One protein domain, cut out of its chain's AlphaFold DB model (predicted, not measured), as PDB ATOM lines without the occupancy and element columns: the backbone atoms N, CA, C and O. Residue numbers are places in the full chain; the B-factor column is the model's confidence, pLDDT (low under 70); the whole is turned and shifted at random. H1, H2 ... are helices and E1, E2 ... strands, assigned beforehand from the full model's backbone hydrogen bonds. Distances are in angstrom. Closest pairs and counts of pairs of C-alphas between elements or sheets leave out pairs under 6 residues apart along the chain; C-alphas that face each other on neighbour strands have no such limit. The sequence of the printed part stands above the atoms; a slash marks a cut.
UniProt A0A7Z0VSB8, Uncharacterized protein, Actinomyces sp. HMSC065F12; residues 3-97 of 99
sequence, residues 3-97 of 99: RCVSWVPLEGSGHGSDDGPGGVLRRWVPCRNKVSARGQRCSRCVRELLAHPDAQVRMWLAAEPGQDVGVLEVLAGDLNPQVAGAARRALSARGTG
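What this domain is: This is residues 3 to 97 of the 99 residues of an uncharacterized protein of Actinomyces sp. HMSC065F12 (UniProt A0A7Z0VSB8). A small two-stranded hairpin, E1 and E2, with long loops stands at one end of a flat body, and four short helices zigzag away from it: H1 and H3 run the same way, and H2 and H4 run the same way, back against them. H1 is the helix next to the hairpin, and H4, the longest, is at the far end. The printed part has 95 residues, with the order E1, E2, H1, H2, H3, H4 and an antiparallel sheet E1 - E2; the class is mostly helix, with under half of the residues in named elements. The whole is compact, with a radius of gyration of the C-alphas of 13.3 A and spans of 40 by 32 by 17 A.

Where its parts are: E1 is residues 7 to 9, beginning at C-alpha 7 (50.041, 97.740, 10.150), and E2 is residues 28 to 30. H1 is residues 43 to 50, 10.5 A long, beginning at C-alpha 43 (39.183, 103.461, 10.414). H2 is residues 55 to 63, 12.2 A long, and H3 is residues 69 to 76, 10.3 A long. H4 is residues 81 to 95, 21.1 A long, ending at C-alpha 95 (25.075, 84.044, 5.998).

How they stand to each other: E1 and E2 form an antiparallel hairpin at 146 degrees, with N 8 and O 29 at 2.8 A and N 29 and O 8 at 2.9 A, both within hydrogen-bond range. The closest C-alphas of E1 and H1, those of Val 8 and Cys 45, are 6.3 A apart. H1 touches H2 at a steep tilt of 58 degrees, opposite ways, closest at the C-alphas of Leu 50 and Arg 58, 6.0 A. H1 also touches H3 at a shallow tilt of 22 degrees, the same way, closest at the C-alphas of Leu 50 and Leu 75, 7.3 A. H2 and H3 touch as a helical hairpin at a tilt of 37 degrees, only just steep, with the C-alphas of Ala 62 and Leu 72 closest at 6.1 A. H3 and H4 touch as a second helical hairpin at 33 degrees, only just shallow, with the C-alphas of Ala 76 and Ala 84 closest at 4.1 A. H2 touches H4 at a shallow tilt of 6 degrees, the same way, closest at the C-alphas of Met 59 and Val 83, 4.9 A. H1 and H4 are apart. In H1, H2, H3 and H4 every O i to N i+4 pair is within hydrogen-bond range.

The domain as a whole: The two C-alphas farthest apart, those of Gly 12 and Thr 96, are 41.6 A apart. The printed part has no cut. The links E1 to E2 and E2 to H1 are long, with 18 and 12 residues. The mean pLDDT of the printed part is 79.8; residue 9 and residues 11 to 26, 36 to 40 and 95 to 97 are under 70.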
ATOM      1  N   ARG A   3      44.564  99.567  21.596       77.25
ATOM      2  CA  ARG A   3      45.353 100.130  20.490       77.25
ATOM      3  C   ARG A   3      45.076  99.330  19.225       77.25
ATOM      4  O   ARG A   3      44.850  98.128  19.307       77.25
ATOM      5  N   CYS A   4      45.083 100.003  18.079       78.75
ATOM      6  CA  CYS A   4      44.984  99.350  16.779       78.75
ATOM      7  C   CYS A   4      46.089  98.291  16.658       78.75
ATOM      8  O   CYS A   4      47.257  98.626  16.826       78.75
ATOM      9  N   VAL A   5      45.744  97.044  16.338       74.00
ATOM     10  CA  VAL A   5      46.734  95.956  16.175       74.00
ATOM     11  C   VAL A   5      47.169  95.767  14.720       74.00
ATOM     12  O   VAL A   5      47.668  94.717  14.334       74.00
ATOM     13  N   SER A   6      46.952  96.785  13.886       78.38
ATOM     14  CA  SER A   6      47.170  96.707  12.442       78.38
ATOM     15  C   SER A   6      48.458  97.401  12.017       78.38
ATOM     16  O   SER A   6      49.069  98.139  12.790       78.38
ATOM     17  N   TRP A   7      48.845  97.186  10.766       75.12
ATOM     18  CA  TRP A   7      50.041  97.740  10.150       75.12
ATOM     19  C   TRP A   7      49.648  98.792   9.112       75.12
ATOM     20  O   TRP A   7      48.598  98.688   8.481       75.12
ATOM     21  N   VAL A   8      50.473  99.824   8.966       73.81
ATOM     22  CA  VAL A   8      50.312 100.888   7.966       73.81
ATOM     23  C   VAL A   8      51.439 100.749   6.942       73.81
ATOM     24  O   VAL A   8      52.589 100.603   7.376       73.81
ATOM     25  N   PRO A   9      51.143 100.777   5.630       69.19
ATOM     26  CA  PRO A   9      52.176 100.771   4.600       69.19
ATOM     27  C   PRO A   9      52.986 102.073   4.672       69.19
ATOM     28  O   PRO A   9      52.435 103.147   4.918       69.19
ATOM     29  N   LEU A  10      54.304 101.988   4.503       70.00
ATOM     30  CA  LEU A  10      55.172 103.160   4.443       70.00
ATOM     31  C   LEU A  10      55.226 103.673   2.998       70.00
ATOM     32  O   LEU A  10      55.688 102.965   2.101       70.00
ATOM     33  N   GLU A  11      54.778 104.909   2.771       62.62
ATOM     34  CA  GLU A  11      54.791 105.518   1.437       62.62
ATOM     35  C   GLU A  11      56.204 105.544   0.826       62.62
ATOM     36  O   GLU A  11      57.194 105.815   1.508       62.62
ATOM     37  N   GLY A  12      56.299 105.238  -0.472       61.03
ATOM     38  CA  GLY A  12      57.566 105.214  -1.215       61.03
ATOM     39  C   GLY A  12      58.391 103.933  -1.055       61.03
ATOM     40  O   GLY A  12      59.418 103.782  -1.716       61.03
ATOM     41  N   SER A  13      57.950 102.979  -0.234       56.09
ATOM     42  CA  SER A  13      58.584 101.666  -0.148       56.09
ATOM     43  C   SER A  13      57.931 100.723  -1.165       56.09
ATOM     44  O   SER A  13      56.829 100.246  -0.956       56.09
ATOM     45  N   GLY A  14      58.559 100.488  -2.323       56.72
ATOM     46  CA  GLY A  14      57.941  99.698  -3.405       56.72
ATOM     47  C   GLY A  14      57.464  98.322  -2.924       56.72
ATOM     48  O   GLY A  14      58.301  97.516  -2.538       56.72
ATOM     49  N   HIS A  15      56.154  98.084  -2.892       61.88
ATOM     50  CA  HIS A  15      55.555  96.861  -2.352       61.88
ATOM     51  C   HIS A  15      55.622  95.739  -3.398       61.88
ATOM     52  O   HIS A  15      55.053  95.875  -4.482       61.88
ATOM     53  N   GLY A  16      56.344  94.661  -3.094       56.22
ATOM     54  CA  GLY A  16      56.312  93.408  -3.848       56.22
ATOM     55  C   GLY A  16      55.246  92.455  -3.302       56.22
ATOM     56  O   GLY A  16      54.825  92.588  -2.158       56.22
ATOM     57  N   SER A  17      54.842  91.467  -4.101       56.09
ATOM     58  CA  SER A  17      53.749  90.525  -3.797       56.09
ATOM     59  C   SER A  17      53.938  89.681  -2.519       56.09
ATOM     60  O   SER A  17      52.986  89.064  -2.049       56.09
ATOM     61  N   ASP A  18      55.152  89.649  -1.957       57.06
ATOM     62  CA  ASP A  18      55.508  88.968  -0.699       57.06
ATOM     63  C   ASP A  18      55.561  89.918   0.524       57.06
ATOM     64  O   ASP A  18      55.804  89.488   1.654       57.06
ATOM     65  N   ASP A  19      55.310  91.223   0.347       62.69
ATOM     66  CA  ASP A  19      55.445  92.242   1.397       62.69
ATOM     67  C   ASP A  19      54.168  92.398   2.235       62.69
ATOM     68  O   ASP A  19      53.514  93.448   2.241       62.69
ATOM     69  N   GLY A  20      53.820  91.367   3.001       59.94
ATOM     70  CA  GLY A  20      52.662  91.427   3.889       59.94
ATOM     71  C   GLY A  20      52.789  92.329   5.112       59.94
ATOM     72  O   GLY A  20      53.901  92.654   5.542       59.94
ATOM     73  N   PRO A  21      51.649  92.738   5.703       60.88
ATOM     74  CA  PRO A  21      51.620  93.549   6.913       60.88
ATOM     75  C   PRO A  21      52.355  92.838   8.057       60.88
ATOM     76  O   PRO A  21      51.874  91.851   8.606       60.88
ATOM     77  N   GLY A  22      53.539  93.356   8.404       58.19
ATOM     78  CA  GLY A  22      54.429  92.790   9.426       58.19
ATOM     79  C   GLY A  22      55.537  91.861   8.905       58.19
ATOM     80  O   GLY A  22      56.316  91.371   9.717       58.19
ATOM     81  N   GLY A  23      55.635  91.640   7.588       60.00
ATOM     82  CA  GLY A  23      56.641  90.772   6.959       60.00
ATOM     83  C   GLY A  23      58.028  91.413   6.866       60.00
ATOM     84  O   GLY A  23      58.961  90.994   7.547       60.00
ATOM     85  N   VAL A  24      58.179  92.461   6.048       58.81
ATOM     86  CA  VAL A  24      59.475  93.138   5.857       58.81
ATOM     87  C   VAL A  24      59.565  94.401   6.717       58.81
ATOM     88  O   VAL A  24      58.825  95.375   6.531       58.81
ATOM     89  N   LEU A  25      60.510  94.396   7.666       52.22
ATOM     90  CA  LEU A  25      60.854  95.562   8.483       52.22
ATOM     91  C   LEU A  25      61.168  96.763   7.570       52.22
ATOM     92  O   LEU A  25      61.945  96.637   6.629       52.22
ATOM     93  N   ARG A  26      60.600  97.938   7.888       61.44
ATOM     94  CA  ARG A  26      60.708  99.226   7.154       61.44
ATOM     95  C   ARG A  26      59.780  99.442   5.947       61.44
ATOM     96  O   ARG A  26      59.805 100.541   5.407       61.44
ATOM     97  N   ARG A  27      58.922  98.484   5.574       70.81
ATOM     98  CA  ARG A  27      57.806  98.713   4.618       70.81
ATOM     99  C   ARG A  27      56.446  98.862   5.294       70.81
ATOM    100  O   ARG A  27      55.519  99.437   4.737       70.81
ATOM    101  N   TRP A  28      56.359  98.375   6.528       71.62
ATOM    102  CA  TRP A  28      55.170  98.423   7.364       71.62
ATOM    103  C   TRP A  28      55.527  98.956   8.747       71.62
ATOM    104  O   TRP A  28      56.540  98.567   9.331       71.62
ATOM    105  N   VAL A  29      54.679  99.825   9.294       75.75
ATOM    106  CA  VAL A  29      54.810 100.321  10.670       75.75
ATOM    107  C   VAL A  29      53.573  99.958  11.489       75.75
ATOM    108  O   VAL A  29      52.453 100.053  10.981       75.75
ATOM    109  N   PRO A  30      53.729  99.537  12.756       76.56
ATOM    110  CA  PRO A  30      52.586  99.215  13.598       76.56
ATOM    111  C   PRO A  30      51.785 100.485  13.894       76.56
ATOM    112  O   PRO A  30      52.330 101.509  14.321       76.56
ATOM    113  N   CYS A  31      50.473 100.422  13.691       81.44
ATOM    114  CA  CYS A  31      49.585 101.527  14.007       81.44
ATOM    115  C   CYS A  31      49.482 101.707  15.524       81.44
ATOM    116  O   CYS A  31      49.286 100.752  16.268       81.44
ATOM    117  N   ARG A  32      49.565 102.952  16.003       79.75
ATOM    118  CA  ARG A  32      49.427 103.279  17.436       79.75
ATOM    119  C   ARG A  32      48.143 104.042  17.762       79.75
ATOM    120  O   ARG A  32      47.988 104.521  18.886       79.75
ATOM    121  N   ASN A  33      47.217 104.145  16.804       81.75
ATOM    122  CA  ASN A  33      45.947 104.837  17.007       81.75
ATOM    123  C   ASN A  33      45.090 104.136  18.064       81.75
ATOM    124  O   ASN A  33      45.081 102.906  18.183       81.75
ATOM    125  N   LYS A  34      44.342 104.940  18.823       77.50
ATOM    126  CA  LYS A  34      43.372 104.449  19.804       77.50
ATOM    127  C   LYS A  34      42.168 103.852  19.077       77.50
ATOM    128  O   LYS A  34      41.691 104.419  18.097       77.50
ATOM    129  N   VAL A  35      41.671 102.732  19.587       77.56
ATOM    130  CA  VAL A  35      40.442 102.083  19.119       77.56
ATOM    131  C   VAL A  35      39.516 101.833  20.306       77.56
ATOM    132  O   VAL A  35      39.959 101.719  21.457       77.56
ATOM    133  N   SER A  36      38.211 101.786  20.041       67.25
ATOM    134  CA  SER A  36      37.247 101.306  21.030       67.25
ATOM    135  C   SER A  36      37.597  99.858  21.393       67.25
ATOM    136  O   SER A  36      38.158  99.127  20.582       67.25
ATOM    137  N   ALA A  37      37.299  99.425  22.621       57.09
ATOM    138  CA  ALA A  37      37.722  98.113  23.134       57.09
ATOM    139  C   ALA A  37      37.195  96.901  22.329       57.09
ATOM    140  O   ALA A  37      37.632  95.782  22.572       57.09
ATOM    141  N   ARG A  38      36.283  97.122  21.373       59.81
ATOM    142  CA  ARG A  38      35.759  96.112  20.443       59.81
ATOM    143  C   ARG A  38      36.370  96.165  19.033       59.81
ATOM    144  O   ARG A  38      36.111  95.264  18.247       59.81
ATOM    145  N   GLY A  39      37.150  97.190  18.686       62.34
ATOM    146  CA  GLY A  39      37.715  97.349  17.343       62.34
ATOM    147  C   GLY A  39      39.140  96.808  17.248       62.34
ATOM    148  O   GLY A  39      40.033  97.347  17.890       62.34
ATOM    149  N   GLN A  40      39.378  95.791  16.414       68.88
ATOM    150  CA  GLN A  40      40.741  95.308  16.126       68.88
ATOM    151  C   GLN A  40      41.566  96.355  15.344       68.88
ATOM    152  O   GLN A  40      42.781  96.488  15.530       68.88
ATOM    153  N   ARG A  41      40.907  97.158  14.497       83.44
ATOM    154  CA  ARG A  41      41.547  98.107  13.577       83.44
ATOM    155  C   ARG A  41      40.874  99.483  13.608       83.44
ATOM    156  O   ARG A  41      39.656  99.582  13.713       83.44
ATOM    157  N   CYS A  42      41.663 100.557  13.512       85.38
ATOM    158  CA  CYS A  42      41.133 101.916  13.366       85.38
ATOM    159  C   CYS A  42      40.679 102.188  11.922       85.38
ATOM    160  O   CYS A  42      41.218 101.610  10.978       85.38
ATOM    161  N   SER A  43      39.739 103.117  11.734       83.31
ATOM    162  CA  SER A  43      39.183 103.461  10.414       83.31
ATOM    163  C   SER A  43      40.242 103.886   9.391       83.31
ATOM    164  O   SER A  43      40.119 103.555   8.216       83.31
ATOM    165  N   ARG A  44      41.318 104.556   9.833       84.44
ATOM    166  CA  ARG A  44      42.462 104.890   8.972       84.44
ATOM    167  C   ARG A  44      43.095 103.630   8.388       84.44
ATOM    168  O   ARG A  44      43.174 103.509   7.178       84.44
ATOM    169  N   CYS A  45      43.499 102.677   9.227       86.00
ATOM    170  CA  CYS A  45      44.124 101.442   8.754       86.00
ATOM    171  C   CYS A  45      43.196 100.623   7.855       86.00
ATOM    172  O   CYS A  45      43.676 100.017   6.909       86.00
ATOM    173  N   VAL A  46      41.885 100.605   8.129       87.81
ATOM    174  CA  VAL A  46      40.918  99.945   7.235       87.81
ATOM    175  C   VAL A  46      40.982 100.573   5.844       87.81
ATOM    176  O   VAL A  46      41.123  99.859   4.859       87.81
ATOM    177  N   ARG A  47      40.938 101.908   5.767       88.44
ATOM    178  CA  ARG A  47      40.999 102.640   4.500       88.44
ATOM    179  C   ARG A  47      42.305 102.395   3.746       88.44
ATOM    180  O   ARG A  47      42.253 102.111   2.558       88.44
ATOM    181  N   GLU A  48      43.444 102.479   4.431       86.94
ATOM    182  CA  GLU A  48      44.758 102.248   3.810       86.94
ATOM    183  C   GLU A  48      44.876 100.828   3.244       86.94
ATOM    184  O   GLU A  48      45.360 100.644   2.134       86.94
ATOM    185  N   LEU A  49      44.399  99.815   3.977       88.12
ATOM    186  CA  LEU A  49      44.450  98.428   3.508       88.12
ATOM    187  C   LEU A  49      43.475  98.171   2.354       88.12
ATOM    188  O   LEU A  49      43.828  97.445   1.434       88.12
ATOM    189  N   LEU A  50      42.285  98.782   2.370       90.88
ATOM    190  CA  LEU A  50      41.327  98.713   1.258       90.88
ATOM    191  C   LEU A  50      41.878  99.354  -0.021       90.88
ATOM    192  O   LEU A  50      41.653  98.838  -1.110       90.88
ATOM    193  N   ALA A  51      42.591 100.473   0.107       88.50
ATOM    194  CA  ALA A  51      43.170 101.204  -1.018       88.50
ATOM    195  C   ALA A  51      44.571 100.708  -1.414       88.50
ATOM    196  O   ALA A  51      45.167 101.244  -2.348       88.50
ATOM    197  N   HIS A  52      45.115  99.711  -0.709       87.19
ATOM    198  CA  HIS A  52      46.477  99.249  -0.933       87.19
ATOM    199  C   HIS A  52      46.630  98.732  -2.370       87.19
ATOM    200  O   HIS A  52      45.800  97.930  -2.790       87.19
ATOM    201  N   PRO A  53      47.667  99.125  -3.132       84.06
ATOM    202  CA  PRO A  53      47.797  98.752  -4.544       84.06
ATOM    203  C   PRO A  53      47.978  97.242  -4.754       84.06
ATOM    204  O   PRO A  53      47.461  96.683  -5.722       84.06
ATOM    205  N   ASP A  54      48.650  96.569  -3.821       84.44
ATOM    206  CA  ASP A  54      48.834  95.117  -3.856       84.44
ATOM    207  C   ASP A  54      47.534  94.361  -3.535       84.44
ATOM    208  O   ASP A  54      46.965  94.487  -2.446       84.44
ATOM    209  N   ALA A  55      47.087  93.542  -4.486       88.19
ATOM    210  CA  ALA A  55      45.913  92.694  -4.347       88.19
ATOM    211  C   ALA A  55      46.083  91.613  -3.267       88.19
ATOM    212  O   ALA A  55      45.091  91.229  -2.651       88.19
ATOM    213  N   GLN A  56      47.307  91.154  -2.989       84.38
ATOM    214  CA  GLN A  56      47.576  90.179  -1.932       84.38
ATOM    215  C   GLN A  56      47.217  90.749  -0.553       84.38
ATOM    216  O   GLN A  56      46.567  90.079   0.252       84.38
ATOM    217  N   VAL A  57      47.547  92.022  -0.307       85.50
ATOM    218  CA  VAL A  57      47.171  92.738   0.923       85.50
ATOM    219  C   VAL A  57      45.655  92.830   1.065       85.50
ATOM    220  O   VAL A  57      45.109  92.516   2.127       85.50
ATOM    221  N   ARG A  58      44.960  93.208  -0.012       92.06
ATOM    222  CA  ARG A  58      43.491  93.294  -0.019       92.06
ATOM    223  C   ARG A  58      42.838  91.920   0.148       92.06
ATOM    224  O   ARG A  58      41.819  91.796   0.825       92.06
ATOM    225  N   MET A  59      43.450  90.868  -0.392       90.06
ATOM    226  CA  MET A  59      42.993  89.491  -0.216       90.06
ATOM    227  C   MET A  59      43.159  89.009   1.230       90.06
ATOM    228  O   MET A  59      42.238  88.391   1.762       90.06
ATOM    229  N   TRP A  60      44.279  89.308   1.896       87.38
ATOM    230  CA  TRP A  60      44.427  89.007   3.323       87.38
ATOM    231  C   TRP A  60      43.380  89.730   4.159       87.38
ATOM    232  O   TRP A  60      42.773  89.100   5.019       87.38
ATOM    233  N   LEU A  61      43.106  91.004   3.859       88.56
ATOM    234  CA  LEU A  61      42.041  91.756   4.520       88.56
ATOM    235  C   LEU A  61      40.674  91.059   4.366       88.56
ATOM    236  O   LEU A  61      39.929  90.962   5.339       88.56
ATOM    237  N   ALA A  62      40.360  90.523   3.181       91.44
ATOM    238  CA  ALA A  62      39.133  89.752   2.951       91.44
ATOM    239  C   ALA A  62      39.090  88.422   3.731       91.44
ATOM    240  O   ALA A  62      38.010  87.956   4.090       91.44
ATOM    241  N   ALA A  63      40.248  87.805   3.976       87.94
ATOM    242  CA  ALA A  63      40.370  86.514   4.654       87.94
ATOM    243  C   ALA A  63      40.404  86.617   6.192       87.94
ATOM    244  O   ALA A  63      40.370  85.588   6.870       87.94
ATOM    245  N   GLU A  64      40.479  87.824   6.759       86.12
ATOM    246  CA  GLU A  64      40.550  88.006   8.209       86.12
ATOM    247  C   GLU A  64      39.282  87.502   8.927       86.12
ATOM    248  O   GLU A  64      38.163  87.933   8.618       86.12
ATOM    249  N   PRO A  65      39.429  86.635   9.947       81.69
ATOM    250  CA  PRO A  65      38.304  86.200  10.763       81.69
ATOM    251  C   PRO A  65      37.621  87.378  11.462       81.69
ATOM    252  O   PRO A  65      38.271  88.230  12.064       81.69
ATOM    253  N   GLY A  66      36.288  87.409  11.421       80.00
ATOM    254  CA  GLY A  66      35.516  88.461  12.085       80.00
ATOM    255  C   GLY A  66      35.614  89.835  11.417       80.00
ATOM    256  O   GLY A  66      35.237  90.819  12.050       80.00
ATOM    257  N   GLN A  67      36.067  89.907  10.156       85.69
ATOM    258  CA  GLN A  67      36.109  91.155   9.390       85.69
ATOM    259  C   GLN A  67      34.753  91.871   9.387       85.69
ATOM    260  O   GLN A  67      33.699  91.234   9.436       85.69
ATOM    261  N   ASP A  68      34.767  93.195   9.329       87.50
ATOM    262  CA  ASP A  68      33.539  93.973   9.207       87.50
ATOM    263  C   ASP A  68      32.808  93.688   7.878       87.50
ATOM    264  O   ASP A  68      33.438  93.512   6.834       87.50
ATOM    265  N   VAL A  69      31.471  93.634   7.913       89.94
ATOM    266  CA  VAL A  69      30.659  93.333   6.719       89.94
ATOM    267  C   VAL A  69      30.824  94.419   5.659       89.94
ATOM    268  O   VAL A  69      31.017  94.081   4.495       89.94
ATOM    269  N   GLY A  70      30.855  95.696   6.050       91.00
ATOM    270  CA  GLY A  70      31.051  96.799   5.111       91.00
ATOM    271  C   GLY A  70      32.420  96.747   4.430       91.00
ATOM    272  O   GLY A  70      32.539  97.042   3.244       91.00
ATOM    273  N   VAL A  71      33.460  96.292   5.137       92.00
ATOM    274  CA  VAL A  71      34.785  96.049   4.535       92.00
ATOM    275  C   VAL A  71      34.718  94.944   3.478       92.00
ATOM    276  O   VAL A  71      35.271  95.103   2.390       92.00
ATOM    277  N   LEU A  72      34.028  93.838   3.770       94.31
ATOM    278  CA  LEU A  72      33.860  92.744   2.812       94.31
ATOM    279  C   LEU A  72      33.007  93.154   1.601       94.31
ATOM    280  O   LEU A  72      33.314  92.743   0.488       94.31
ATOM    281  N   GLU A  73      31.976  93.978   1.786       95.00
ATOM    282  CA  GLU A  73      31.160  94.511   0.687       95.00
ATOM    283  C   GLU A  73      31.984  95.379  -0.268       95.00
ATOM    284  O   GLU A  73      31.895  95.203  -1.484       95.00
ATOM    285  N   VAL A  74      32.846  96.252   0.266       95.75
ATOM    286  CA  VAL A  74      33.776  97.043  -0.557       95.75
ATOM    287  C   VAL A  74      34.712  96.123  -1.345       95.75
ATOM    288  O   VAL A  74      34.857  96.283  -2.556       95.75
ATOM    289  N   LEU A  75      35.303  95.117  -0.693       96.12
ATOM    290  CA  LEU A  75      36.211  94.170  -1.350       96.12
ATOM    291  C   LEU A  75      35.500  93.261  -2.363       96.12
ATOM    292  O   LEU A  75      36.118  92.823  -3.326       96.12
ATOM    293  N   ALA A  76      34.203  92.988  -2.208       96.50
ATOM    294  CA  ALA A  76      33.428  92.201  -3.170       96.50
ATOM    295  C   ALA A  76      33.246  92.906  -4.530       96.50
ATOM    296  O   ALA A  76      32.911  92.242  -5.524       96.50
ATOM    297  N   GLY A  77      33.462  94.226  -4.564       95.25
ATOM    298  CA  GLY A  77      33.531  95.061  -5.763       95.25
ATOM    299  C   GLY A  77      34.955  95.366  -6.244       95.25
ATOM    300  O   GLY A  77      35.109  96.207  -7.126       95.25
ATOM    301  N   ASP A  78      35.987  94.727  -5.678       97.12
ATOM    302  CA  ASP A  78      37.379  94.951  -6.080       97.12
ATOM    303  C   ASP A  78      37.602  94.631  -7.566       97.12
ATOM    304  O   ASP A  78      37.058  93.662  -8.101       97.12
ATOM    305  N   LEU A  79      38.447  95.428  -8.228       94.75
ATOM    306  CA  LEU A  79      38.809  95.220  -9.633       94.75
ATOM    307  C   LEU A  79      39.590  93.917  -9.845       94.75
ATOM    308  O   LEU A  79      39.574  93.359 -10.942       94.75
ATOM    309  N   ASN A  80      40.286  93.426  -8.815       95.38
ATOM    310  CA  ASN A  80      40.932  92.130  -8.864       95.38
ATOM    311  C   ASN A  80      39.905  91.016  -8.556       95.38
ATOM    312  O   ASN A  80      39.389  90.937  -7.435       95.38
ATOM    313  N   PRO A  81      39.654  90.088  -9.498       95.25
ATOM    314  CA  PRO A  81      38.627  89.060  -9.335       95.25
ATOM    315  C   PRO A  81      38.928  88.073  -8.199       95.25
ATOM    316  O   PRO A  81      37.999  87.502  -7.623       95.25
ATOM    317  N   GLN A  82      40.200  87.866  -7.841       94.25
ATOM    318  CA  GLN A  82      40.568  86.994  -6.723       94.25
ATOM    319  C   GLN A  82      40.181  87.619  -5.380       94.25
ATOM    320  O   GLN A  82      39.619  86.925  -4.530       94.25
ATOM    321  N   VAL A  83      40.411  88.927  -5.223       95.62
ATOM    322  CA  VAL A  83      40.007  89.693  -4.035       95.62
ATOM    323  C   VAL A  83      38.484  89.705  -3.917       95.62
ATOM    324  O   VAL A  83      37.945  89.302  -2.883       95.62
ATOM    325  N   ALA A  84      37.787  90.047  -5.004       96.75
ATOM    326  CA  ALA A  84      36.327  90.048  -5.047       96.75
ATOM    327  C   ALA A  84      35.731  88.673  -4.722       96.75
ATOM    328  O   ALA A  84      34.789  88.559  -3.932       96.75
ATOM    329  N   GLY A  85      36.302  87.605  -5.283       95.62
ATOM    330  CA  GLY A  85      35.893  86.234  -4.993       95.62
ATOM    331  C   GLY A  85      36.121  85.839  -3.532       95.62
ATOM    332  O   GLY A  85      35.252  85.207  -2.933       95.62
ATOM    333  N   ALA A  86      37.259  86.215  -2.940       94.00
ATOM    334  CA  ALA A  86      37.550  85.954  -1.530       94.00
ATOM    335  C   ALA A  86      36.550  86.652  -0.601       94.00
ATOM    336  O   ALA A  86      35.984  86.007   0.281       94.00
ATOM    337  N   ALA A  87      36.263  87.928  -0.856       95.50
ATOM    338  CA  ALA A  87      35.308  88.700  -0.070       95.50
ATOM    339  C   ALA A  87      33.881  88.138  -0.165       95.50
ATOM    340  O   ALA A  87      33.207  87.979   0.851       95.50
ATOM    341  N   ARG A  88      33.440  87.738  -1.366       95.12
ATOM    342  CA  ARG A  88      32.131  87.091  -1.567       95.12
ATOM    343  C   ARG A  88      32.020  85.774  -0.808       95.12
ATOM    344  O   ARG A  88      31.006  85.539  -0.160       95.12
ATOM    345  N   ARG A  89      33.062  84.935  -0.830       92.94
ATOM    346  CA  ARG A  89      33.089  83.694  -0.033       92.94
ATOM    347  C   ARG A  89      32.985  83.984   1.463       92.94
ATOM    348  O   ARG A  89      32.223  83.309   2.149       92.94
ATOM    349  N   ALA A  90      33.704  84.995   1.951       91.69
ATOM    350  CA  ALA A  90      33.647  85.407   3.350       91.69
ATOM    351  C   ALA A  90      32.255  85.933   3.747       91.69
ATOM    352  O   ALA A  90      31.766  85.593   4.821       91.69
ATOM    353  N   LEU A  91      31.586  86.704   2.880       91.88
ATOM    354  CA  LEU A  91      30.201  87.143   3.091       91.88
ATOM    355  C   LEU A  91      29.234  85.954   3.149       91.88
ATOM    356  O   LEU A  91      28.461  85.842   4.099       91.88
ATOM    357  N   SER A  92      29.316  85.033   2.184       90.44
ATOM    358  CA  SER A  92      28.448  83.851   2.140       90.44
ATOM    359  C   SER A  92      28.615  82.956   3.368       90.44
ATOM    360  O   SER A  92      27.618  82.528   3.943       90.44
ATOM    361  N   ALA A  93      29.855  82.727   3.817       86.62
ATOM    362  CA  ALA A  93      30.144  81.899   4.991       86.62
ATOM    363  C   ALA A  93      29.502  82.439   6.282       86.62
ATOM    364  O   ALA A  93      29.188  81.673   7.192       86.62
ATOM    365  N   ARG A  94      29.275  83.755   6.361       78.31
ATOM    366  CA  ARG A  94      28.594  84.397   7.495       78.31
ATOM    367  C   ARG A  94      27.080  84.243   7.422       78.31
ATOM    368  O   ARG A  94      26.448  84.100   8.460       78.31
ATOM    369  N   GLY A  95      26.510  84.251   6.216       68.69
ATOM    370  CA  GLY A  95      25.075  84.044   5.998       68.69
ATOM    371  C   GLY A  95      24.617  82.613   6.295       68.69
ATOM    372  O   GLY A  95      23.487  82.409   6.717       68.69
ATOM    373  N   THR A  96      25.500  81.623   6.136       59.62
ATOM    374  CA  THR A  96      25.197  80.204   6.394       59.62
ATOM    375  C   THR A  96      25.404  79.762   7.847       59.62
ATOM    376  O   THR A  96      25.044  78.643   8.188       59.62
ATOM    377  N   GLY A  97      25.992  80.606   8.705       52.94
ATOM    378  CA  GLY A  97      26.276  80.287  10.113       52.94
ATOM    379  C   GLY A  97      25.153  80.629  11.100       52.94
ATOM    380  O   GLY A  97      25.370  80.549  12.305       52.94
TER     381      GLY A  97